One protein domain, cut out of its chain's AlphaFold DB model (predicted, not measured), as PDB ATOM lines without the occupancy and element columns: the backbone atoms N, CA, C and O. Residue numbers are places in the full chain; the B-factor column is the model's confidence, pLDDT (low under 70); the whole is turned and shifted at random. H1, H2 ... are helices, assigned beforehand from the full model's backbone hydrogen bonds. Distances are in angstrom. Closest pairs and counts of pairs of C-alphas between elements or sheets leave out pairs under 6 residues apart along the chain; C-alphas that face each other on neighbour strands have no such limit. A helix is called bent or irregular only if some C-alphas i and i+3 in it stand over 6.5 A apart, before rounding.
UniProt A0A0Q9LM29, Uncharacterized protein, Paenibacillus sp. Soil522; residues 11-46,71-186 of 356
ATOM      1  N   THR A  11      10.196 -29.483  15.560       49.66
ATOM      2  CA  THR A  11      10.144 -29.135  14.126       49.66
ATOM      3  C   THR A  11      11.194 -29.868  13.285       49.66
ATOM      4  O   THR A  11      10.881 -30.337  12.195       49.66
ATOM      5  N   LEU A  12      12.418 -30.031  13.795       49.78
ATOM      6  CA  LEU A  12      13.503 -30.728  13.093       49.78
ATOM      7  C   LEU A  12      13.275 -32.246  13.033       49.78
ATOM      8  O   LEU A  12      13.535 -32.885  12.013       49.78
ATOM      9  N   GLY A  13      12.723 -32.819  14.109       63.84
ATOM     10  CA  GLY A  13      12.268 -34.207  14.137       63.84
ATOM     11  C   GLY A  13      11.173 -34.471  13.103       63.84
ATOM     12  O   GLY A  13      11.259 -35.460  12.377       63.84
ATOM     13  N   VAL A  14      10.198 -33.563  12.982       64.56
ATOM     14  CA  VAL A  14       9.149 -33.632  11.952       64.56
ATOM     15  C   VAL A  14       9.753 -33.529  10.550       64.56
ATOM     16  O   VAL A  14       9.428 -34.357   9.710       64.56
ATOM     17  N   LEU A  15      10.691 -32.612  10.296       51.47
ATOM     18  CA  LEU A  15      11.323 -32.459   8.978       51.47
ATOM     19  C   LEU A  15      12.107 -33.709   8.542       51.47
ATOM     20  O   LEU A  15      11.979 -34.169   7.413       51.47
ATOM     21  N   LEU A  16      12.895 -34.311   9.434       52.66
ATOM     22  CA  LEU A  16      13.630 -35.540   9.117       52.66
ATOM     23  C   LEU A  16      12.717 -36.754   8.955       52.66
ATOM     24  O   LEU A  16      13.046 -37.665   8.190       52.66
ATOM     25  N   LEU A  17      11.589 -36.773   9.666       60.59
ATOM     26  CA  LEU A  17      10.533 -37.753   9.454       60.59
ATOM     27  C   LEU A  17       9.864 -37.519   8.093       60.59
ATOM     28  O   LEU A  17       9.619 -38.489   7.391       60.59
ATOM     29  N   LEU A  18       9.685 -36.270   7.657       54.38
ATOM     30  CA  LEU A  18       9.168 -35.937   6.326       54.38
ATOM     31  C   LEU A  18      10.149 -36.282   5.196       54.38
ATOM     32  O   LEU A  18       9.714 -36.813   4.186       54.38
ATOM     33  N   ILE A  19      11.460 -36.064   5.350       56.62
ATOM     34  CA  ILE A  19      12.457 -36.402   4.311       56.62
ATOM     35  C   ILE A  19      12.719 -37.910   4.271       56.62
ATOM     36  O   ILE A  19      12.665 -38.531   3.213       56.62
ATOM     37  N   GLY A  20      13.003 -38.524   5.425       58.22
ATOM     38  CA  GLY A  20      13.220 -39.968   5.509       58.22
ATOM     39  C   GLY A  20      11.953 -40.745   5.168       58.22
ATOM     40  O   GLY A  20      12.018 -41.720   4.425       58.22
ATOM     41  N   GLY A  21      10.811 -40.266   5.658       64.88
ATOM     42  CA  GLY A  21       9.490 -40.737   5.270       64.88
ATOM     43  C   GLY A  21       9.216 -40.486   3.798       64.88
ATOM     44  O   GLY A  21       8.693 -41.376   3.167       64.88
ATOM     45  N   GLY A  22       9.644 -39.365   3.217       68.62
ATOM     46  CA  GLY A  22       9.485 -39.053   1.795       68.62
ATOM     47  C   GLY A  22      10.276 -39.987   0.883       68.62
ATOM     48  O   GLY A  22       9.718 -40.513  -0.069       68.62
ATOM     49  N   ILE A  23      11.544 -40.272   1.196       68.06
ATOM     50  CA  ILE A  23      12.357 -41.239   0.435       68.06
ATOM     51  C   ILE A  23      11.812 -42.658   0.616       68.06
ATOM     52  O   ILE A  23      11.668 -43.384  -0.362       68.06
ATOM     53  N   ALA A  24      11.483 -43.049   1.850       70.88
ATOM     54  CA  ALA A  24      10.882 -44.352   2.121       70.88
ATOM     55  C   ALA A  24       9.500 -44.484   1.466       70.88
ATOM     56  O   ALA A  24       9.180 -45.549   0.961       70.88
ATOM     57  N   PHE A  25       8.715 -43.408   1.423       78.06
ATOM     58  CA  PHE A  25       7.416 -43.331   0.765       78.06
ATOM     59  C   PHE A  25       7.559 -43.359  -0.749       78.06
ATOM     60  O   PHE A  25       6.774 -44.033  -1.388       78.06
ATOM     61  N   LEU A  26       8.551 -42.687  -1.335       74.69
ATOM     62  CA  LEU A  26       8.839 -42.770  -2.769       74.69
ATOM     63  C   LEU A  26       9.284 -44.175  -3.158       74.69
ATOM     64  O   LEU A  26       8.756 -44.727  -4.115       74.69
ATOM     65  N   TYR A  27      10.204 -44.768  -2.394       77.81
ATOM     66  CA  TYR A  27      10.611 -46.155  -2.582       77.81
ATOM     67  C   TYR A  27       9.402 -47.083  -2.455       77.81
ATOM     68  O   TYR A  27       9.127 -47.840  -3.375       77.81
ATOM     69  N   TRP A  28       8.630 -46.952  -1.372       84.00
ATOM     70  CA  TRP A  28       7.422 -47.737  -1.139       84.00
ATOM     71  C   TRP A  28       6.407 -47.563  -2.272       84.00
ATOM     72  O   TRP A  28       5.981 -48.565  -2.828       84.00
ATOM     73  N   LYS A  29       6.109 -46.324  -2.680       82.50
ATOM     74  CA  LYS A  29       5.187 -45.972  -3.769       82.50
ATOM     75  C   LYS A  29       5.635 -46.561  -5.104       82.50
ATOM     76  O   LYS A  29       4.799 -47.066  -5.837       82.50
ATOM     77  N   LEU A  30       6.929 -46.509  -5.426       79.44
ATOM     78  CA  LEU A  30       7.475 -47.121  -6.642       79.44
ATOM     79  C   LEU A  30       7.390 -48.648  -6.575       79.44
ATOM     80  O   LEU A  30       6.966 -49.276  -7.535       79.44
ATOM     81  N   THR A  31       7.726 -49.244  -5.429       79.62
ATOM     82  CA  THR A  31       7.639 -50.699  -5.242       79.62
ATOM     83  C   THR A  31       6.208 -51.217  -5.117       79.62
ATOM     84  O   THR A  31       5.990 -52.402  -5.343       79.62
ATOM     85  N   SER A  32       5.239 -50.364  -4.769       81.88
ATOM     86  CA  SER A  32       3.829 -50.732  -4.605       81.88
ATOM     87  C   SER A  32       3.025 -50.657  -5.898       81.88
ATOM     88  O   SER A  32       1.870 -51.063  -5.896       81.88
ATOM     89  N   ILE A  33       3.579 -50.097  -6.981       84.44
ATOM     90  CA  ILE A  33       2.924 -50.141  -8.290       84.44
ATOM     91  C   ILE A  33       2.995 -51.586  -8.775       84.44
ATOM     92  O   ILE A  33       4.072 -52.080  -9.094       84.44
ATOM     93  N   GLU A  34       1.864 -52.283  -8.815       87.94
ATOM     94  CA  GLU A  34       1.846 -53.658  -9.301       87.94
ATOM     95  C   GLU A  34       2.100 -53.697 -10.815       87.94
ATOM     96  O   GLU A  34       1.589 -52.873 -11.579       87.94
ATOM     97  N   LEU A  35       2.856 -54.697 -11.271       86.19
ATOM     98  CA  LEU A  35       3.127 -54.913 -12.697       86.19
ATOM     99  C   LEU A  35       1.831 -55.046 -13.518       86.19
ATOM    100  O   LEU A  35       1.782 -54.636 -14.678       86.19
ATOM    101  N   GLY A  36       0.760 -55.567 -12.908       86.19
ATOM    102  CA  GLY A  36      -0.567 -55.657 -13.522       86.19
ATOM    103  C   GLY A  36      -1.164 -54.293 -13.882       86.19
ATOM    104  O   GLY A  36      -1.736 -54.142 -14.965       86.19
ATOM    105  N   ASP A  37      -0.965 -53.282 -13.036       87.69
ATOM    106  CA  ASP A  37      -1.454 -51.924 -13.280       87.69
ATOM    107  C   ASP A  37      -0.684 -51.252 -14.421       87.69
ATOM    108  O   ASP A  37      -1.288 -50.611 -15.283       87.69
ATOM    109  N   ILE A  38       0.644 -51.430 -14.457       86.38
ATOM    110  CA  ILE A  38       1.496 -50.939 -15.553       86.38
ATOM    111  C   ILE A  38       1.045 -51.581 -16.865       86.38
ATOM    112  O   ILE A  38       0.737 -50.881 -17.830       86.38
ATOM    113  N   LYS A  39       0.922 -52.913 -16.887       88.88
ATOM    114  CA  LYS A  39       0.484 -53.650 -18.073       88.88
ATOM    115  C   LYS A  39      -0.866 -53.150 -18.576       88.88
ATOM    116  O   LYS A  39      -0.998 -52.892 -19.766       88.88
ATOM    117  N   THR A  40      -1.838 -52.973 -17.683       87.81
ATOM    118  CA  THR A  40      -3.192 -52.519 -18.038       87.81
ATOM    119  C   THR A  40      -3.191 -51.114 -18.641       87.81
ATOM    120  O   THR A  40      -3.897 -50.871 -19.619       87.81
ATOM    121  N   ARG A  41      -2.375 -50.190 -18.114       86.12
ATOM    122  CA  ARG A  41      -2.233 -48.844 -18.694       86.12
ATOM    123  C   ARG A  41      -1.658 -48.895 -20.106       86.12
ATOM    124  O   ARG A  41      -2.245 -48.324 -21.022       86.12
ATOM    125  N   HIS A  42      -0.554 -49.616 -20.298       84.38
ATOM    126  CA  HIS A  42       0.131 -49.678 -21.595       84.38
ATOM    127  C   HIS A  42      -0.663 -50.451 -22.655       84.38
ATOM    128  O   HIS A  42      -0.645 -50.076 -23.827       84.38
ATOM    129  N   THR A  43      -1.423 -51.485 -22.276       83.25
ATOM    130  CA  THR A  43      -2.320 -52.178 -23.216       83.25
ATOM    131  C   THR A  43      -3.530 -51.325 -23.593       83.25
ATOM    132  O   THR A  43      -3.924 -51.324 -24.762       83.25
ATOM    133  N   ALA A  44      -4.090 -50.560 -22.650       83.75
ATOM    134  CA  ALA A  44      -5.169 -49.620 -22.936       83.75
ATOM    135  C   ALA A  44      -4.705 -48.517 -23.902       83.75
ATOM    136  O   ALA A  44      -5.376 -48.271 -24.906       83.75
ATOM    137  N   GLU A  45      -3.530 -47.917 -23.674       81.81
ATOM    138  CA  GLU A  45      -2.957 -46.920 -24.591       81.81
ATOM    139  C   GLU A  45      -2.707 -47.493 -25.995       81.81
ATOM    140  O   GLU A  45      -3.080 -46.868 -26.990       81.81
ATOM    141  N   ALA A  46      -2.148 -48.705 -26.089       79.00
ATOM    142  CA  ALA A  46      -1.927 -49.374 -27.370       79.00
ATOM    143  C   ALA A  46      -3.244 -49.631 -28.128       79.00
ATOM    144  O   ALA A  46      -3.314 -49.431 -29.339       79.00
ATOM    145  N   ALA A  71      14.604 -36.682  -8.146       73.69
ATOM    146  CA  ALA A  71      15.711 -37.627  -8.269       73.69
ATOM    147  C   ALA A  71      15.818 -38.295  -9.657       73.69
ATOM    148  O   ALA A  71      16.899 -38.759 -10.016       73.69
ATOM    149  N   LEU A  72      14.723 -38.369 -10.421       80.06
ATOM    150  CA  LEU A  72      14.682 -38.969 -11.758       80.06
ATOM    151  C   LEU A  72      14.852 -37.943 -12.882       80.06
ATOM    152  O   LEU A  72      15.158 -38.344 -13.999       80.06
ATOM    153  N   ASP A  73      14.714 -36.649 -12.599       82.31
ATOM    154  CA  ASP A  73      14.690 -35.584 -13.610       82.31
ATOM    155  C   ASP A  73      15.936 -35.602 -14.512       82.31
ATOM    156  O   ASP A  73      15.851 -35.638 -15.739       82.31
ATOM    157  N   GLY A  74      17.120 -35.754 -13.909       81.00
ATOM    158  CA  GLY A  74      18.373 -35.874 -14.660       81.00
ATOM    159  C   GLY A  74      18.490 -37.155 -15.500       81.00
ATOM    160  O   GLY A  74      19.146 -37.146 -16.542       81.00
ATOM    161  N   ALA A  75      17.877 -38.262 -15.070       83.50
ATOM    162  CA  ALA A  75      17.863 -39.512 -15.833       83.50
ATOM    163  C   ALA A  75      16.869 -39.439 -17.001       83.50
ATOM    164  O   ALA A  75      17.196 -39.871 -18.107       83.50
ATOM    165  N   VAL A  76      15.695 -38.845 -16.770       89.62
ATOM    166  CA  VAL A  76      14.672 -38.621 -17.796       89.62
ATOM    167  C   VAL A  76      15.196 -37.673 -18.866       89.62
ATOM    168  O   VAL A  76      15.194 -38.058 -20.028       89.62
ATOM    169  N   GLY A  77      15.775 -36.525 -18.501       86.75
ATOM    170  CA  GLY A  77      16.332 -35.586 -19.482       86.75
ATOM    171  C   GLY A  77      17.416 -36.206 -20.380       86.75
ATOM    172  O   GLY A  77      17.455 -35.959 -21.586       86.75
ATOM    173  N   LYS A  78      18.265 -37.091 -19.838       82.88
ATOM    174  CA  LYS A  78      19.223 -37.867 -20.650       82.88
ATOM    175  C   LYS A  78      18.530 -38.862 -21.578       82.88
ATOM    176  O   LYS A  78      18.921 -39.002 -22.735       82.88
ATOM    177  N   ALA A  79      17.521 -39.570 -21.081       87.31
ATOM    178  CA  ALA A  79      16.767 -40.516 -21.889       87.31
ATOM    179  C   ALA A  79      16.013 -39.802 -23.027       87.31
ATOM    180  O   ALA A  79      16.009 -40.305 -24.148       87.31
ATOM    181  N   GLU A  80      15.474 -38.604 -22.785       90.38
ATOM    182  CA  GLU A  80      14.864 -37.746 -23.808       90.38
ATOM    183  C   GLU A  80      15.876 -37.330 -24.878       90.38
ATOM    184  O   GLU A  80      15.593 -37.431 -26.073       90.38
ATOM    185  N   GLN A  81      17.088 -36.941 -24.464       86.69
ATOM    186  CA  GLN A  81      18.184 -36.618 -25.379       86.69
ATOM    187  C   GLN A  81      18.545 -37.812 -26.280       86.69
ATOM    188  O   GLN A  81      18.723 -37.643 -27.484       86.69
ATOM    189  N   ILE A  82      18.617 -39.025 -25.720       83.12
ATOM    190  CA  ILE A  82      18.929 -40.261 -26.460       83.12
ATOM    191  C   ILE A  82      17.765 -40.685 -27.372       83.12
ATOM    192  O   ILE A  82      17.977 -41.229 -28.463       83.12
ATOM    193  N   ALA A  83      16.526 -40.491 -26.921       88.62
ATOM    194  CA  ALA A  83      15.323 -40.809 -27.682       88.62
ATOM    195  C   ALA A  83      15.046 -39.791 -28.799       88.62
ATOM    196  O   ALA A  83      14.387 -40.136 -29.781       88.62
ATOM    197  N   GLY A  84      15.541 -38.559 -28.656       90.44
ATOM    198  CA  GLY A  84      15.211 -37.431 -29.527       90.44
ATOM    199  C   GLY A  84      13.755 -36.973 -29.385       90.44
ATOM    200  O   GLY A  84      13.216 -36.361 -30.305       90.44
ATOM    201  N   LYS A  85      13.090 -37.327 -28.278       94.06
ATOM    202  CA  LYS A  85      11.679 -37.017 -27.995       94.06
ATOM    203  C   LYS A  85      11.451 -36.940 -26.489       94.06
ATOM    204  O   LYS A  85      12.139 -37.625 -25.739       94.06
ATOM    205  N   SER A  86      10.461 -36.146 -26.080       94.62
ATOM    206  CA  SER A  86      10.070 -36.066 -24.673       94.62
ATOM    207  C   SER A  86       9.478 -37.391 -24.195       94.62
ATOM    208  O   SER A  86       8.748 -38.053 -24.939       94.62
ATOM    209  N   ILE A  87       9.824 -37.779 -22.971       92.38
ATOM    210  CA  ILE A  87       9.380 -39.009 -22.324       92.38
ATOM    211  C   ILE A  87       8.260 -38.649 -21.364       92.38
ATOM    212  O   ILE A  87       8.425 -37.796 -20.494       92.38
ATOM    213  N   LYS A  88       7.116 -39.328 -21.493       93.56
ATOM    214  CA  LYS A  88       6.010 -39.146 -20.557       93.56
ATOM    215  C   LYS A  88       6.501 -39.451 -19.144       93.56
ATOM    216  O   LYS A  88       7.080 -40.508 -18.893       93.56
ATOM    217  N   THR A  89       6.198 -38.571 -18.196       90.88
ATOM    218  CA  THR A  89       6.567 -38.771 -16.790       90.88
ATOM    219  C   THR A  89       6.067 -40.107 -16.241       90.88
ATOM    220  O   THR A  89       6.800 -40.787 -15.525       90.88
ATOM    221  N   GLN A  90       4.852 -40.515 -16.619       92.00
ATOM    222  CA  GLN A  90       4.288 -41.798 -16.208       92.00
ATOM    223  C   GLN A  90       5.130 -42.983 -16.701       92.00
ATOM    224  O   GLN A  90       5.392 -43.900 -15.931       92.00
ATOM    225  N   ASP A  91       5.612 -42.935 -17.941       93.38
ATOM    226  CA  ASP A  91       6.431 -43.994 -18.534       93.38
ATOM    227  C   ASP A  91       7.794 -44.101 -17.846       93.38
ATOM    228  O   ASP A  91       8.291 -45.201 -17.610       93.38
ATOM    229  N   ALA A  92       8.387 -42.963 -17.472       91.94
ATOM    230  CA  ALA A  92       9.622 -42.936 -16.693       91.94
ATOM    231  C   ALA A  92       9.436 -43.546 -15.294       91.94
ATOM    232  O   ALA A  92      10.293 -44.297 -14.824       91.94
ATOM    233  N   VAL A  93       8.312 -43.243 -14.635       90.69
ATOM    234  CA  VAL A  93       7.956 -43.812 -13.329       90.69
ATOM    235  C   VAL A  93       7.700 -45.315 -13.441       90.69
ATOM    236  O   VAL A  93       8.230 -46.071 -12.630       90.69
ATOM    237  N   ASP A  94       6.950 -45.756 -14.453       92.88
ATOM    238  CA  ASP A  94       6.660 -47.170 -14.703       92.88
ATOM    239  C   ASP A  94       7.953 -47.953 -14.994       92.88
ATOM    240  O   ASP A  94       8.187 -49.005 -14.401       92.88
ATOM    241  N   ALA A  95       8.849 -47.413 -15.829       93.12
ATOM    242  CA  ALA A  95      10.145 -48.029 -16.105       93.12
ATOM    243  C   ALA A  95      11.024 -48.126 -14.846       93.12
ATOM    244  O   ALA A  95      11.643 -49.163 -14.601       93.12
ATOM    245  N   ALA A  96      11.063 -47.075 -14.020       89.88
ATOM    246  CA  ALA A  96      11.799 -47.089 -12.757       89.88
ATOM    247  C   ALA A  96      11.216 -48.102 -11.758       89.88
ATOM    248  O   ALA A  96      11.977 -48.792 -11.080       89.88
ATOM    249  N   ALA A  97       9.886 -48.211 -11.682       90.69
ATOM    250  CA  ALA A  97       9.198 -49.177 -10.830       90.69
ATOM    251  C   ALA A  97       9.538 -50.618 -11.231       90.69
ATOM    252  O   ALA A  97       9.928 -51.399 -10.364       90.69
ATOM    253  N   ILE A  98       9.494 -50.932 -12.536       91.81
ATOM    254  CA  ILE A  98       9.901 -52.243 -13.056       91.81
ATOM    255  C   ILE A  98      11.345 -52.540 -12.641       91.81
ATOM    256  O   ILE A  98      11.589 -53.520 -11.952       91.81
ATOM    257  N   LEU A  99      12.299 -51.657 -12.966       91.44
ATOM    258  CA  LEU A  99      13.720 -51.890 -12.671       91.44
ATOM    259  C   LEU A  99      13.998 -52.101 -11.172       91.44
ATOM    260  O   LEU A  99      14.834 -52.931 -10.811       91.44
ATOM    261  N   LEU A 100      13.300 -51.373 -10.296       87.25
ATOM    262  CA  LEU A 100      13.414 -51.538  -8.846       87.25
ATOM    263  C   LEU A 100      12.827 -52.870  -8.358       87.25
ATOM    264  O   LEU A 100      13.418 -53.511  -7.488       87.25
ATOM    265  N   GLN A 101      11.686 -53.296  -8.908       90.19
ATOM    266  CA  GLN A 101      11.036 -54.561  -8.547       90.19
ATOM    267  C   GLN A 101      11.832 -55.785  -9.001       90.19
ATOM    268  O   GLN A 101      11.901 -56.767  -8.263       90.19
ATOM    269  N   SER A 102      12.541 -55.688 -10.125       90.50
ATOM    270  CA  SER A 102      13.407 -56.752 -10.654       90.50
ATOM    271  C   SER A 102      14.662 -57.012  -9.808       90.50
ATOM    272  O   SER A 102      15.549 -57.785 -10.176       90.50
ATOM    273  N   GLY A 103      14.805 -56.333  -8.665       86.06
ATOM    274  CA  GLY A 103      15.921 -56.533  -7.748       86.06
ATOM    275  C   GLY A 103      17.254 -56.026  -8.298       86.06
ATOM    276  O   GLY A 103      18.318 -56.518  -7.886       86.06
ATOM    277  N   LEU A 104      17.221 -55.058  -9.224       87.81
ATOM    278  CA  LEU A 104      18.403 -54.261  -9.517       87.81
ATOM    279  C   LEU A 104      18.704 -53.390  -8.301       87.81
ATOM    280  O   LEU A 104      17.884 -52.616  -7.810       87.81
ATOM    281  N   SER A 105      19.930 -53.497  -7.816       83.44
ATOM    282  CA  SER A 105      20.443 -52.579  -6.816       83.44
ATOM    283  C   SER A 105      20.548 -51.167  -7.398       83.44
ATOM    284  O   SER A 105      20.824 -50.976  -8.584       83.44
ATOM    285  N   MET A 106      20.441 -50.153  -6.535       72.81
ATOM    286  CA  MET A 106      20.697 -48.752  -6.911       72.81
ATOM    287  C   MET A 106      22.047 -48.572  -7.620       72.81
ATOM    288  O   MET A 106      22.197 -47.701  -8.471       72.81
ATOM    289  N   ARG A 107      23.032 -49.416  -7.286       74.12
ATOM    290  CA  ARG A 107      24.340 -49.437  -7.938       74.12
ATOM    291  C   ARG A 107      24.255 -49.935  -9.380       74.12
ATOM    292  O   ARG A 107      24.806 -49.283 -10.258       74.12
ATOM    293  N   GLU A 108      23.608 -51.074  -9.612       85.75
ATOM    294  CA  GLU A 108      23.410 -51.632 -10.956       85.75
ATOM    295  C   GLU A 108      22.635 -50.640 -11.833       85.75
ATOM    296  O   GLU A 108      23.064 -50.349 -12.944       85.75
ATOM    297  N   MET A 109      21.584 -50.010 -11.298       82.56
ATOM    298  CA  MET A 109      20.872 -48.939 -12.005       82.56
ATOM    299  C   MET A 109      21.772 -47.743 -12.337       82.56
ATOM    300  O   MET A 109      21.697 -47.205 -13.438       82.56
ATOM    301  N   TYR A 110      22.653 -47.329 -11.421       75.44
ATOM    302  CA  TYR A 110      23.582 -46.228 -11.682       75.44
ATOM    303  C   TYR A 110      24.601 -46.570 -12.777       75.44
ATOM    304  O   TYR A 110      24.915 -45.713 -13.598       75.44
ATOM    305  N   ILE A 111      25.087 -47.817 -12.820       78.44
ATOM    306  CA  ILE A 111      25.964 -48.309 -13.894       78.44
ATOM    307  C   ILE A 111      25.234 -48.212 -15.238       78.44
ATOM    308  O   ILE A 111      25.761 -47.611 -16.170       78.44
ATOM    309  N   LEU A 112      23.990 -48.700 -15.305       85.31
ATOM    310  CA  LEU A 112      23.167 -48.639 -16.516       85.31
ATOM    311  C   LEU A 112      22.908 -47.196 -16.981       85.31
ATOM    312  O   LEU A 112      22.987 -46.905 -18.173       85.31
ATOM    313  N   LEU A 113      22.635 -46.279 -16.048       77.81
ATOM    314  CA  LEU A 113      22.404 -44.865 -16.350       77.81
ATOM    315  C   LEU A 113      23.683 -44.147 -16.802       77.81
ATOM    316  O   LEU A 113      23.640 -43.348 -17.739       77.81
ATOM    317  N   GLY A 114      24.817 -44.421 -16.151       66.38
ATOM    318  CA  GLY A 114      26.107 -43.794 -16.447       66.38
ATOM    319  C   GLY A 114      26.707 -44.230 -17.784       66.38
ATOM    320  O   GLY A 114      27.289 -43.411 -18.483       66.38
ATOM    321  N   GLN A 115      26.501 -45.491 -18.167       67.50
ATOM    322  CA  GLN A 115      27.047 -46.087 -19.391       67.50
ATOM    323  C   GLN A 115      26.222 -45.795 -20.657       67.50
ATOM    324  O   GLN A 115      26.651 -46.113 -21.762       67.50
ATOM    325  N   SER A 116      25.049 -45.169 -20.525       61.22
ATOM    326  CA  SER A 116      24.112 -44.946 -21.638       61.22
ATOM    327  C   SER A 116      24.591 -43.959 -22.716       61.22
ATOM    328  O   SER A 116      24.036 -43.949 -23.813       61.22
ATOM    329  N   THR A 117      25.613 -43.143 -22.431       56.41
ATOM    330  CA  THR A 117      26.106 -42.081 -23.331       56.41
ATOM    331  C   THR A 117      27.457 -42.376 -23.984       56.41
ATOM    332  O   THR A 117      27.920 -41.589 -24.807       56.41
ATOM    333  N   GLU A 118      28.116 -43.478 -23.622       61.50
ATOM    334  CA  GLU A 118      29.448 -43.824 -24.124       61.50
ATOM    335  C   GLU A 118      29.373 -44.878 -25.238       61.50
ATOM    336  O   GLU A 118      28.429 -45.668 -25.325       61.50
ATOM    337  N   LYS A 119      30.381 -44.902 -26.120       79.62
ATOM    338  CA  LYS A 119      30.553 -45.997 -27.083       79.62
ATOM    339  C   LYS A 119      30.984 -47.251 -26.322       79.62
ATOM    340  O   LYS A 119      32.175 -47.507 -26.196       79.62
ATOM    341  N   LEU A 120      30.008 -48.005 -25.825       85.69
ATOM    342  CA  LEU A 120      30.248 -49.251 -25.101       85.69
ATOM    343  C   LEU A 120      30.926 -50.285 -25.998       85.69
ATOM    344  O   LEU A 120      30.552 -50.443 -27.169       85.69
ATOM    345  N   THR A 121      31.886 -51.020 -25.439       90.06
ATOM    346  CA  THR A 121      32.474 -52.172 -26.129       90.06
ATOM    347  C   THR A 121      31.462 -53.319 -26.218       90.06
ATOM    348  O   THR A 121      30.424 -53.320 -25.550       90.06
ATOM    349  N   ASN A 122      31.727 -54.316 -27.067       91.75
ATOM    350  CA  ASN A 122      30.825 -55.464 -27.194       91.75
ATOM    351  C   ASN A 122      30.747 -56.269 -25.888       91.75
ATOM    352  O   ASN A 122      29.679 -56.765 -25.539       91.75
ATOM    353  N   GLU A 123      31.845 -56.339 -25.139       89.12
ATOM    354  CA  GLU A 123      31.934 -56.996 -23.835       89.12
ATOM    355  C   GLU A 123      31.087 -56.268 -22.787       89.12
ATOM    356  O   GLU A 123      30.358 -56.908 -22.032       89.12
ATOM    357  N   GLU A 124      31.127 -54.934 -22.764       88.44
ATOM    358  CA  GLU A 124      30.309 -54.130 -21.851       88.44
ATOM    359  C   GLU A 124      28.821 -54.259 -22.176       88.44
ATOM    360  O   GLU A 124      28.006 -54.472 -21.277       88.44
ATOM    361  N   LYS A 125      28.457 -54.209 -23.465       91.69
ATOM    362  CA  LYS A 125      27.078 -54.459 -23.906       91.69
ATOM    363  C   LYS A 125      26.615 -55.856 -23.491       91.69
ATOM    364  O   LYS A 125      25.490 -56.000 -23.013       91.69
ATOM    365  N   GLN A 126      27.462 -56.874 -23.649       94.25
ATOM    366  CA  GLN A 126      27.138 -58.240 -23.241       94.25
ATOM    367  C   GLN A 126      26.964 -58.340 -21.719       94.25
ATOM    368  O   GLN A 126      25.980 -58.908 -21.263       94.25
ATOM    369  N   ALA A 127      27.840 -57.715 -20.927       90.12
ATOM    370  CA  ALA A 127      27.716 -57.689 -19.471       90.12
ATOM    371  C   ALA A 127      26.420 -56.998 -19.007       90.12
ATOM    372  O   ALA A 127      25.765 -57.471 -18.078       90.12
ATOM    373  N   ILE A 128      26.020 -55.910 -19.676       91.75
ATOM    374  CA  ILE A 128      24.735 -55.238 -19.436       91.75
ATOM    375  C   ILE A 128      23.568 -56.169 -19.773       91.75
ATOM    376  O   ILE A 128      22.649 -56.302 -18.966       91.75
ATOM    377  N   ARG A 129      23.598 -56.832 -20.938       94.31
ATOM    378  CA  ARG A 129      22.583 -57.820 -21.332       94.31
ATOM    379  C   ARG A 129      22.458 -58.919 -20.282       94.31
ATOM    380  O   ARG A 129      21.353 -59.179 -19.823       94.31
ATOM    381  N   ASP A 130      23.569 -59.529 -19.885       95.00
ATOM    382  CA  ASP A 130      23.581 -60.643 -18.939       95.00
ATOM    383  C   ASP A 130      23.061 -60.214 -17.565       95.00
ATOM    384  O   ASP A 130      22.270 -60.925 -16.946       95.00
ATOM    385  N   LEU A 131      23.455 -59.024 -17.102       93.81
ATOM    386  CA  LEU A 131      22.943 -58.437 -15.867       93.81
ATOM    387  C   LEU A 131      21.425 -58.248 -15.930       93.81
ATOM    388  O   LEU A 131      20.718 -58.652 -15.008       93.81
ATOM    389  N   LEU A 132      20.931 -57.646 -17.012       94.31
ATOM    390  CA  LEU A 132      19.514 -57.356 -17.190       94.31
ATOM    391  C   LEU A 132      18.689 -58.638 -17.330       94.31
ATOM    392  O   LEU A 132      17.706 -58.786 -16.617       94.31
ATOM    393  N   LEU A 133      19.113 -59.599 -18.154       95.12
ATOM    394  CA  LEU A 133      18.427 -60.887 -18.330       95.12
ATOM    395  C   LEU A 133      18.447 -61.757 -17.069       95.12
ATOM    396  O   LEU A 133      17.554 -62.573 -16.865       95.12
ATOM    397  N   LYS A 134      19.463 -61.602 -16.216       96.25
ATOM    398  CA  LYS A 134      19.534 -62.297 -14.928       96.25
ATOM    399  C   LYS A 134      18.546 -61.738 -13.902       96.25
ATOM    400  O   LYS A 134      18.141 -62.464 -12.998       96.25
ATOM    401  N   LYS A 135      18.250 -60.441 -13.978       95.69
ATOM    402  CA  LYS A 135      17.453 -59.716 -12.979       95.69
ATOM    403  C   LYS A 135      15.995 -59.561 -13.393       95.69
ATOM    404  O   LYS A 135      15.120 -59.677 -12.548       95.69
ATOM    405  N   LEU A 136      15.757 -59.316 -14.675       95.25
ATOM    406  CA  LEU A 136      14.434 -59.115 -15.243       95.25
ATOM    407  C   LEU A 136      13.810 -60.452 -15.644       95.25
ATOM    408  O   LEU A 136      14.421 -61.273 -16.329       95.25
ATOM    409  N   THR A 137      12.554 -60.631 -15.269       95.44
ATOM    410  CA  THR A 137      11.665 -61.669 -15.791       95.44
ATOM    411  C   THR A 137      11.250 -61.365 -17.234       95.44
ATOM    412  O   THR A 137      11.410 -60.247 -17.734       95.44
ATOM    413  N   LYS A 138      10.698 -62.360 -17.942       95.25
ATOM    414  CA  LYS A 138      10.253 -62.183 -19.336       95.25
ATOM    415  C   LYS A 138       9.149 -61.132 -19.443       95.25
ATOM    416  O   LYS A 138       9.161 -60.322 -20.365       95.25
ATOM    417  N   GLU A 139       8.240 -61.134 -18.480       93.69
ATOM    418  CA  GLU A 139       7.121 -60.209 -18.371       93.69
ATOM    419  C   GLU A 139       7.619 -58.768 -18.169       93.69
ATOM    420  O   GLU A 139       7.170 -57.855 -18.862       93.69
ATOM    421  N   GLU A 140       8.592 -58.555 -17.277       94.56
ATOM    422  CA  GLU A 140       9.217 -57.242 -17.054       94.56
ATOM    423  C   GLU A 140       9.950 -56.730 -18.297       94.56
ATOM    424  O   GLU A 140       9.833 -55.554 -18.643       94.56
ATOM    425  N   ILE A 141      10.657 -57.611 -19.013       94.62
ATOM    426  CA  ILE A 141      11.300 -57.275 -20.291       94.62
ATOM    427  C   ILE A 141      10.255 -56.835 -21.318       94.62
ATOM    428  O   ILE A 141      10.465 -55.842 -22.013       94.62
ATOM    429  N   GLU A 142       9.136 -57.552 -21.429       93.06
ATOM    430  CA  GLU A 142       8.063 -57.217 -22.366       93.06
ATOM    431  C   GLU A 142       7.439 -55.852 -22.048       93.06
ATOM    432  O   GLU A 142       7.250 -55.042 -22.957       93.06
ATOM    433  N   MET A 143       7.207 -55.547 -20.769       92.75
ATOM    434  CA  MET A 143       6.700 -54.236 -20.343       92.75
ATOM    435  C   MET A 143       7.705 -53.108 -20.583       92.75
ATOM    436  O   MET A 143       7.348 -52.048 -21.089       92.75
ATOM    437  N   LEU A 144       8.988 -53.319 -20.282       93.69
ATOM    438  CA  LEU A 144      10.010 -52.323 -20.600       93.69
ATOM    439  C   LEU A 144      10.099 -52.087 -22.113       93.69
ATOM    440  O   LEU A 144      10.264 -50.948 -22.556       93.69
ATOM    441  N   ARG A 145       9.960 -53.139 -22.929       93.12
ATOM    442  CA  ARG A 145       9.902 -53.014 -24.391       93.12
ATOM    443  C   ARG A 145       8.668 -52.237 -24.840       93.12
ATOM    444  O   ARG A 145       8.818 -51.356 -25.680       93.12
ATOM    445  N   SER A 146       7.481 -52.503 -24.290       91.75
ATOM    446  CA  SER A 146       6.263 -51.781 -24.685       91.75
ATOM    447  C   SER A 146       6.364 -50.285 -24.381       91.75
ATOM    448  O   SER A 146       6.050 -49.473 -25.251       91.75
ATOM    449  N   ILE A 147       6.910 -49.921 -23.216       92.56
ATOM    450  CA  ILE A 147       7.176 -48.523 -22.848       92.56
ATOM    451  C   ILE A 147       8.154 -47.884 -23.842       92.56
ATOM    452  O   ILE A 147       7.909 -46.813 -24.395       92.56
ATOM    453  N   THR A 148       9.286 -48.541 -24.093       91.50
ATOM    454  CA  THR A 148      10.398 -47.939 -24.845       91.50
ATOM    455  C   THR A 148      10.160 -47.873 -26.360       91.50
ATOM    456  O   THR A 148      10.677 -46.966 -27.027       91.50
ATOM    457  N   VAL A 149       9.322 -48.756 -26.919       91.00
ATOM    458  CA  VAL A 149       8.943 -48.761 -28.345       91.00
ATOM    459  C   VAL A 149       8.300 -47.441 -28.772       91.00
ATOM    460  O   VAL A 149       8.637 -46.932 -29.845       91.00
ATOM    461  N   ASN A 150       7.479 -46.821 -27.918       90.00
ATOM    462  CA  ASN A 150       6.880 -45.500 -28.174       90.00
ATOM    463  C   ASN A 150       7.952 -44.422 -28.438       90.00
ATOM    464  O   ASN A 150       7.803 -43.512 -29.265       90.00
ATOM    465  N   TYR A 151       9.121 -44.589 -27.826       90.56
ATOM    466  CA  TYR A 151      10.275 -43.704 -27.955       90.56
ATOM    467  C   TYR A 151      11.261 -44.154 -29.040       90.56
ATOM    468  O   TYR A 151      12.338 -43.584 -29.182       90.56
ATOM    469  N   GLY A 152      10.885 -45.127 -29.879       84.38
ATOM    470  CA  GLY A 152      11.727 -45.635 -30.965       84.38
ATOM    471  C   GLY A 152      12.923 -46.455 -30.480       84.38
ATOM    472  O   GLY A 152      13.864 -46.684 -31.243       84.38
ATOM    473  N   LYS A 153      12.912 -46.895 -29.217       85.50
ATOM    474  CA  LYS A 153      13.958 -47.730 -28.624       85.50
ATOM    475  C   LYS A 153      13.321 -49.064 -28.240       85.50
ATOM    476  O   LYS A 153      12.571 -49.131 -27.296       85.50
ATOM    477  N   GLY A 154      13.590 -50.151 -28.958       83.19
ATOM    478  CA  GLY A 154      12.934 -51.447 -28.689       83.19
ATOM    479  C   GLY A 154      13.600 -52.317 -27.616       83.19
ATOM    480  O   GLY A 154      13.354 -53.516 -27.599       83.19
ATOM    481  N   LEU A 155      14.531 -51.766 -26.822       89.62
ATOM    482  CA  LEU A 155      15.421 -52.512 -25.912       89.62
ATOM    483  C   LEU A 155      15.962 -53.822 -26.510       89.62
ATOM    484  O   LEU A 155      15.991 -54.868 -25.867       89.62
ATOM    485  N   ILE A 156      16.437 -53.742 -27.753       91.00
ATOM    486  CA  ILE A 156      16.933 -54.889 -28.528       91.00
ATOM    487  C   ILE A 156      18.101 -55.602 -27.813       91.00
ATOM    488  O   ILE A 156      18.328 -56.792 -28.002       91.00
ATOM    489  N   ILE A 157      18.820 -54.901 -26.929       91.69
ATOM    490  CA  ILE A 157      19.853 -55.495 -26.071       91.69
ATOM    491  C   ILE A 157      19.321 -56.637 -25.189       91.69
ATOM    492  O   ILE A 157      20.081 -57.542 -24.871       91.69
ATOM    493  N   LEU A 158      18.031 -56.628 -24.843       93.88
ATOM    494  CA  LEU A 158      17.373 -57.658 -24.035       93.88
ATOM    495  C   LEU A 158      16.918 -58.867 -24.856       93.88
ATOM    496  O   LEU A 158      16.228 -59.730 -24.325       93.88
ATOM    497  N   ASP A 159      17.179 -58.902 -26.159       92.81
ATOM    498  CA  ASP A 159      16.922 -60.075 -26.986       92.81
ATOM    499  C   ASP A 159      18.162 -60.989 -26.957       92.81
ATOM    500  O   ASP A 159      19.220 -60.568 -27.448       92.81
ATOM    501  N   PRO A 160      18.073 -62.198 -26.364       91.12
ATOM    502  CA  PRO A 160      19.196 -63.131 -26.296       91.12
ATOM    503  C   PRO A 160      19.699 -63.553 -27.680       91.12
ATOM    504  O   PRO A 160      20.889 -63.813 -27.838       91.12
ATOM    505  N   ASP A 161      18.808 -63.577 -28.674       91.88
ATOM    506  CA  ASP A 161      19.102 -64.048 -30.027       91.88
ATOM    507  C   ASP A 161      19.601 -62.919 -30.944       91.88
ATOM    508  O   ASP A 161      20.066 -63.162 -32.061       91.88
ATOM    509  N   TYR A 162      19.548 -61.664 -30.487       92.19
ATOM    510  CA  TYR A 162      20.037 -60.531 -31.264       92.19
ATOM    511  C   TYR A 162      21.560 -60.368 -31.114       92.19
ATOM    512  O   TYR A 162      22.056 -60.279 -29.983       92.19
ATOM    513  N   PRO A 163      22.339 -60.248 -32.208       94.62
ATOM    514  CA  PRO A 163      23.790 -60.085 -32.115       94.62
ATOM    515  C   PRO A 163      24.183 -58.824 -31.348       94.62
ATOM    516  O   PRO A 163      23.692 -57.727 -31.641       94.62
ATOM    517  N   ILE A 164      25.083 -58.965 -30.374       94.44
ATOM    518  CA  ILE A 164      25.479 -57.858 -29.496       94.44
ATOM    519  C   ILE A 164      26.209 -56.751 -30.267       94.44
ATOM    520  O   ILE A 164      26.075 -55.569 -29.954       94.44
ATOM    521  N   GLU A 165      26.903 -57.116 -31.343       93.88
ATOM    522  CA  GLU A 165      27.647 -56.213 -32.218       93.88
ATOM    523  C   GLU A 165      26.725 -55.228 -32.940       93.88
ATOM    524  O   GLU A 165      27.135 -54.115 -33.260       93.88
ATOM    525  N   LEU A 166      25.463 -55.612 -33.170       93.38
ATOM    526  CA  LEU A 166      24.460 -54.768 -33.820       93.38
ATOM    527  C   LEU A 166      23.745 -53.824 -32.844       93.38
ATOM    528  O   LEU A 166      22.975 -52.959 -33.277       93.38
ATOM    529  N   VAL A 167      23.949 -53.988 -31.535       91.75
ATOM    530  CA  VAL A 167      23.332 -53.144 -30.509       91.75
ATOM    531  C   VAL A 167      24.044 -51.789 -30.470       91.75
ATOM    532  O   VAL A 167      25.268 -51.715 -30.371       91.75
ATOM    533  N   GLY A 168      23.270 -50.702 -30.533       86.94
ATOM    534  CA  GLY A 168      23.785 -49.328 -30.457       86.94
ATOM    535  C   GLY A 168      24.292 -48.734 -31.778       86.94
ATOM    536  O   GLY A 168      24.741 -47.596 -31.780       86.94
ATOM    537  N   ILE A 169      24.203 -49.452 -32.905       89.50
ATOM    538  CA  ILE A 169      24.513 -48.873 -34.224       89.50
ATOM    539  C   ILE A 169      23.334 -48.017 -34.682       89.50
ATOM    540  O   ILE A 169      22.284 -48.556 -35.044       89.50
ATOM    541  N   GLU A 170      23.490 -46.697 -34.670       86.06
ATOM    542  CA  GLU A 170      22.425 -45.755 -35.037       86.06
ATOM    543  C   GLU A 170      22.178 -45.697 -36.550       86.06
ATOM    544  O   GLU A 170      21.019 -45.671 -36.969       86.06
ATOM    545  N   ASP A 171      23.234 -45.752 -37.374       89.75
ATOM    546  CA  ASP A 171      23.109 -45.693 -38.834       89.75
ATOM    547  C   ASP A 171      22.506 -47.002 -39.395       89.75
ATOM    548  O   ASP A 171      23.119 -48.075 -39.288       89.75
ATOM    549  N   PRO A 172      21.326 -46.955 -40.047       89.75
ATOM    550  CA  PRO A 172      20.711 -48.134 -40.649       89.75
ATOM    551  C   PRO A 172      21.574 -48.779 -41.744       89.75
ATOM    552  O   PRO A 172      21.502 -49.997 -41.931       89.75
ATOM    553  N   LYS A 173      22.401 -48.010 -42.468       94.56
ATOM    554  CA  LYS A 173      23.280 -48.547 -43.518       94.56
ATOM    555  C   LYS A 173      24.436 -49.338 -42.922       94.56
ATOM    556  O   LYS A 173      24.721 -50.437 -43.398       94.56
ATOM    557  N   GLU A 174      25.080 -48.804 -41.888       93.50
ATOM    558  CA  GLU A 174      26.141 -49.500 -41.156       93.50
ATOM    559  C   GLU A 174      25.598 -50.772 -40.497       93.50
ATOM    560  O   GLU A 174      26.162 -51.852 -40.681       93.50
ATOM    561  N   ARG A 175      24.427 -50.684 -39.852       92.25
ATOM    562  CA  ARG A 175      23.750 -51.844 -39.263       92.25
ATOM    563  C   ARG A 175      23.454 -52.922 -40.309       92.25
ATOM    564  O   ARG A 175      23.691 -54.098 -40.054       92.25
ATOM    565  N   ALA A 176      22.978 -52.543 -41.498       94.25
ATOM    566  CA  ALA A 176      22.713 -53.487 -42.585       94.25
ATOM    567  C   ALA A 176      23.993 -54.135 -43.142       94.25
ATOM    568  O   ALA A 176      23.978 -55.317 -43.484       94.25
ATOM    569  N   ARG A 177      25.103 -53.386 -43.224       96.31
ATOM    570  CA  ARG A 177      26.415 -53.918 -43.635       96.31
ATOM    571  C   ARG A 177      26.946 -54.933 -42.625       96.31
ATOM    572  O   ARG A 177      27.260 -56.051 -43.017       96.31
ATOM    573  N   MET A 178      26.964 -54.566 -41.343       94.31
ATOM    574  CA  MET A 178      27.372 -55.449 -40.245       94.31
ATOM    575  C   MET A 178      26.493 -56.700 -40.179       94.31
ATOM    576  O   MET A 178      27.003 -57.805 -40.043       94.31
ATOM    577  N   LYS A 179      25.174 -56.555 -40.362       93.88
ATOM    578  CA  LYS A 179      24.255 -57.698 -40.398       93.88
ATOM    579  C   LYS A 179      24.614 -58.675 -41.521       93.88
ATOM    580  O   LYS A 179      24.773 -59.857 -41.249       93.88
ATOM    581  N   LYS A 180      24.815 -58.193 -42.753       95.00
ATOM    582  CA  LYS A 180      25.240 -59.044 -43.881       95.00
ATOM    583  C   LYS A 180      26.580 -59.734 -43.623       95.00
ATOM    584  O   LYS A 180      26.752 -60.884 -44.008       95.00
ATOM    585  N   GLN A 181      27.517 -59.044 -42.975       95.62
ATOM    586  CA  GLN A 181      28.796 -59.631 -42.589       95.62
ATOM    587  C   GLN A 181      28.609 -60.757 -41.560       95.62
ATOM    588  O   GLN A 181      29.137 -61.845 -41.754       95.62
ATOM    589  N   LEU A 182      27.805 -60.541 -40.516       93.94
ATOM    590  CA  LEU A 182      27.505 -61.560 -39.504       93.94
ATOM    591  C   LEU A 182      26.716 -62.754 -40.072       93.94
ATOM    592  O   LEU A 182      26.896 -63.880 -39.605       93.94
ATOM    593  N   GLU A 183      25.863 -62.527 -41.079       91.44
ATOM    594  CA  GLU A 183      25.191 -63.587 -41.849       91.44
ATOM    595  C   GLU A 183      26.214 -64.409 -42.644       91.44
ATOM    596  O   GLU A 183      26.193 -65.636 -42.577       91.44
ATOM    597  N   ALA A 184      27.151 -63.751 -43.334       94.00
ATOM    598  CA  ALA A 184      28.217 -64.421 -44.081       94.00
ATOM    599  C   ALA A 184      29.196 -65.192 -43.172       94.00
ATOM    600  O   ALA A 184      29.692 -66.246 -43.558       94.00
ATOM    601  N   GLU A 185      29.444 -64.701 -41.955       92.19
ATOM    602  CA  GLU A 185      30.262 -65.369 -40.932       92.19
ATOM    603  C   GLU A 185      29.519 -66.512 -40.209       92.19
ATOM    604  O   GLU A 185      30.104 -67.182 -39.359       92.19
ATOM    605  N   GLY A 186      28.230 -66.736 -40.498       90.06
ATOM    606  CA  GLY A 186      27.415 -67.765 -39.840       90.06
ATOM    607  C   GLY A 186      27.125 -67.494 -38.357       90.06
ATOM    608  O   GLY A 186      26.640 -68.378 -37.651       90.06
TER     609      GLY A 186
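This is residues 11 to 46 and 71 to 186 of the 356 residues of an uncharacterized protein of Paenibacillus sp. Soil522 (UniProt A0A0Q9LM29). From the first residue, a long helical arm, H1, runs into one end of a helical body in which H2, H4 and H7 lie roughly side by side and H3, H5 and H6 sit loosely around the side of H4 and the far end; residues 11 to 26 of H1 stick out. At the opposite end of the long axis, after a long link without a named helix, H8 touches no other helix. The printed part has 152 residues with eight named helices, H1 to H8 in chain order, and no named strand: the class is all helix. The whole is only just compact, close to loose, with a radius of gyration of the C-alphas of 17.8 A; it spans 69 by 33 by 29 A, a length to which the arm adds.

H1, residues 11 to 31, runs 29.1 A from C-alpha 11 at (10.144, -29.135, 14.126). H2 holds residues 35 to 46 over 16.5 A. H3, residues 71 to 83, begins at (15.711, -37.627, -8.269) and runs 19.7 A. H4 is residues 89 to 101, H5 residues 106 to 117, H6 residues 122 to 135 and H7 residues 138 to 149. H3 and H5 are irregular: C-alphas 71 and 74, and C-alphas 114 and 117, are 7.1 A apart. H8, residues 172 to 184, ends at (28.217, -64.421, -44.081).

H2, H4 and H7 form an up and down bundle, each running against the one before it. H4 and H7 touch at a shallow tilt of 22 degrees, opposite ways; their closest C-alphas, of Ala 95 and Leu 144, are 6.2 A apart. H2 and H7 touch, with C-alphas of Lys 39 and Met 143 closest at 6.6 A. H1 touches H4 with residues 30 to 31 alone, about perpendicular at 83 degrees; C-alphas of Leu 30 and Ala 97 are closest, at 5.0 A. H5 is close to but not clearly touching H3, H4 and H6; to H6 the closest C-alphas are those of Leu 112 and Ile 128, 7.4 A. H3 is likewise close to H4, with C-alphas of Val 76 and Ala 92 closest at 6.7 A. H8 is apart from the other helices. In H1, H2, H4, H6, H7 and H8 every O i to N i+4 pair is within hydrogen-bond range; in H3 8 of 9 are, in H5 6 of 8.

The C-alphas farthest apart, of Thr 11 and Ala 184, are 70.4 A apart. Residues 47 to 70 are not printed; C-alphas 46 and 71 are 28.5 A apart across this cut. The link from H7 to H8 is long, 22 residues. Mean pLDDT of the printed part is 85.3; residues 11 to 23 and 114 to 118 are under 70.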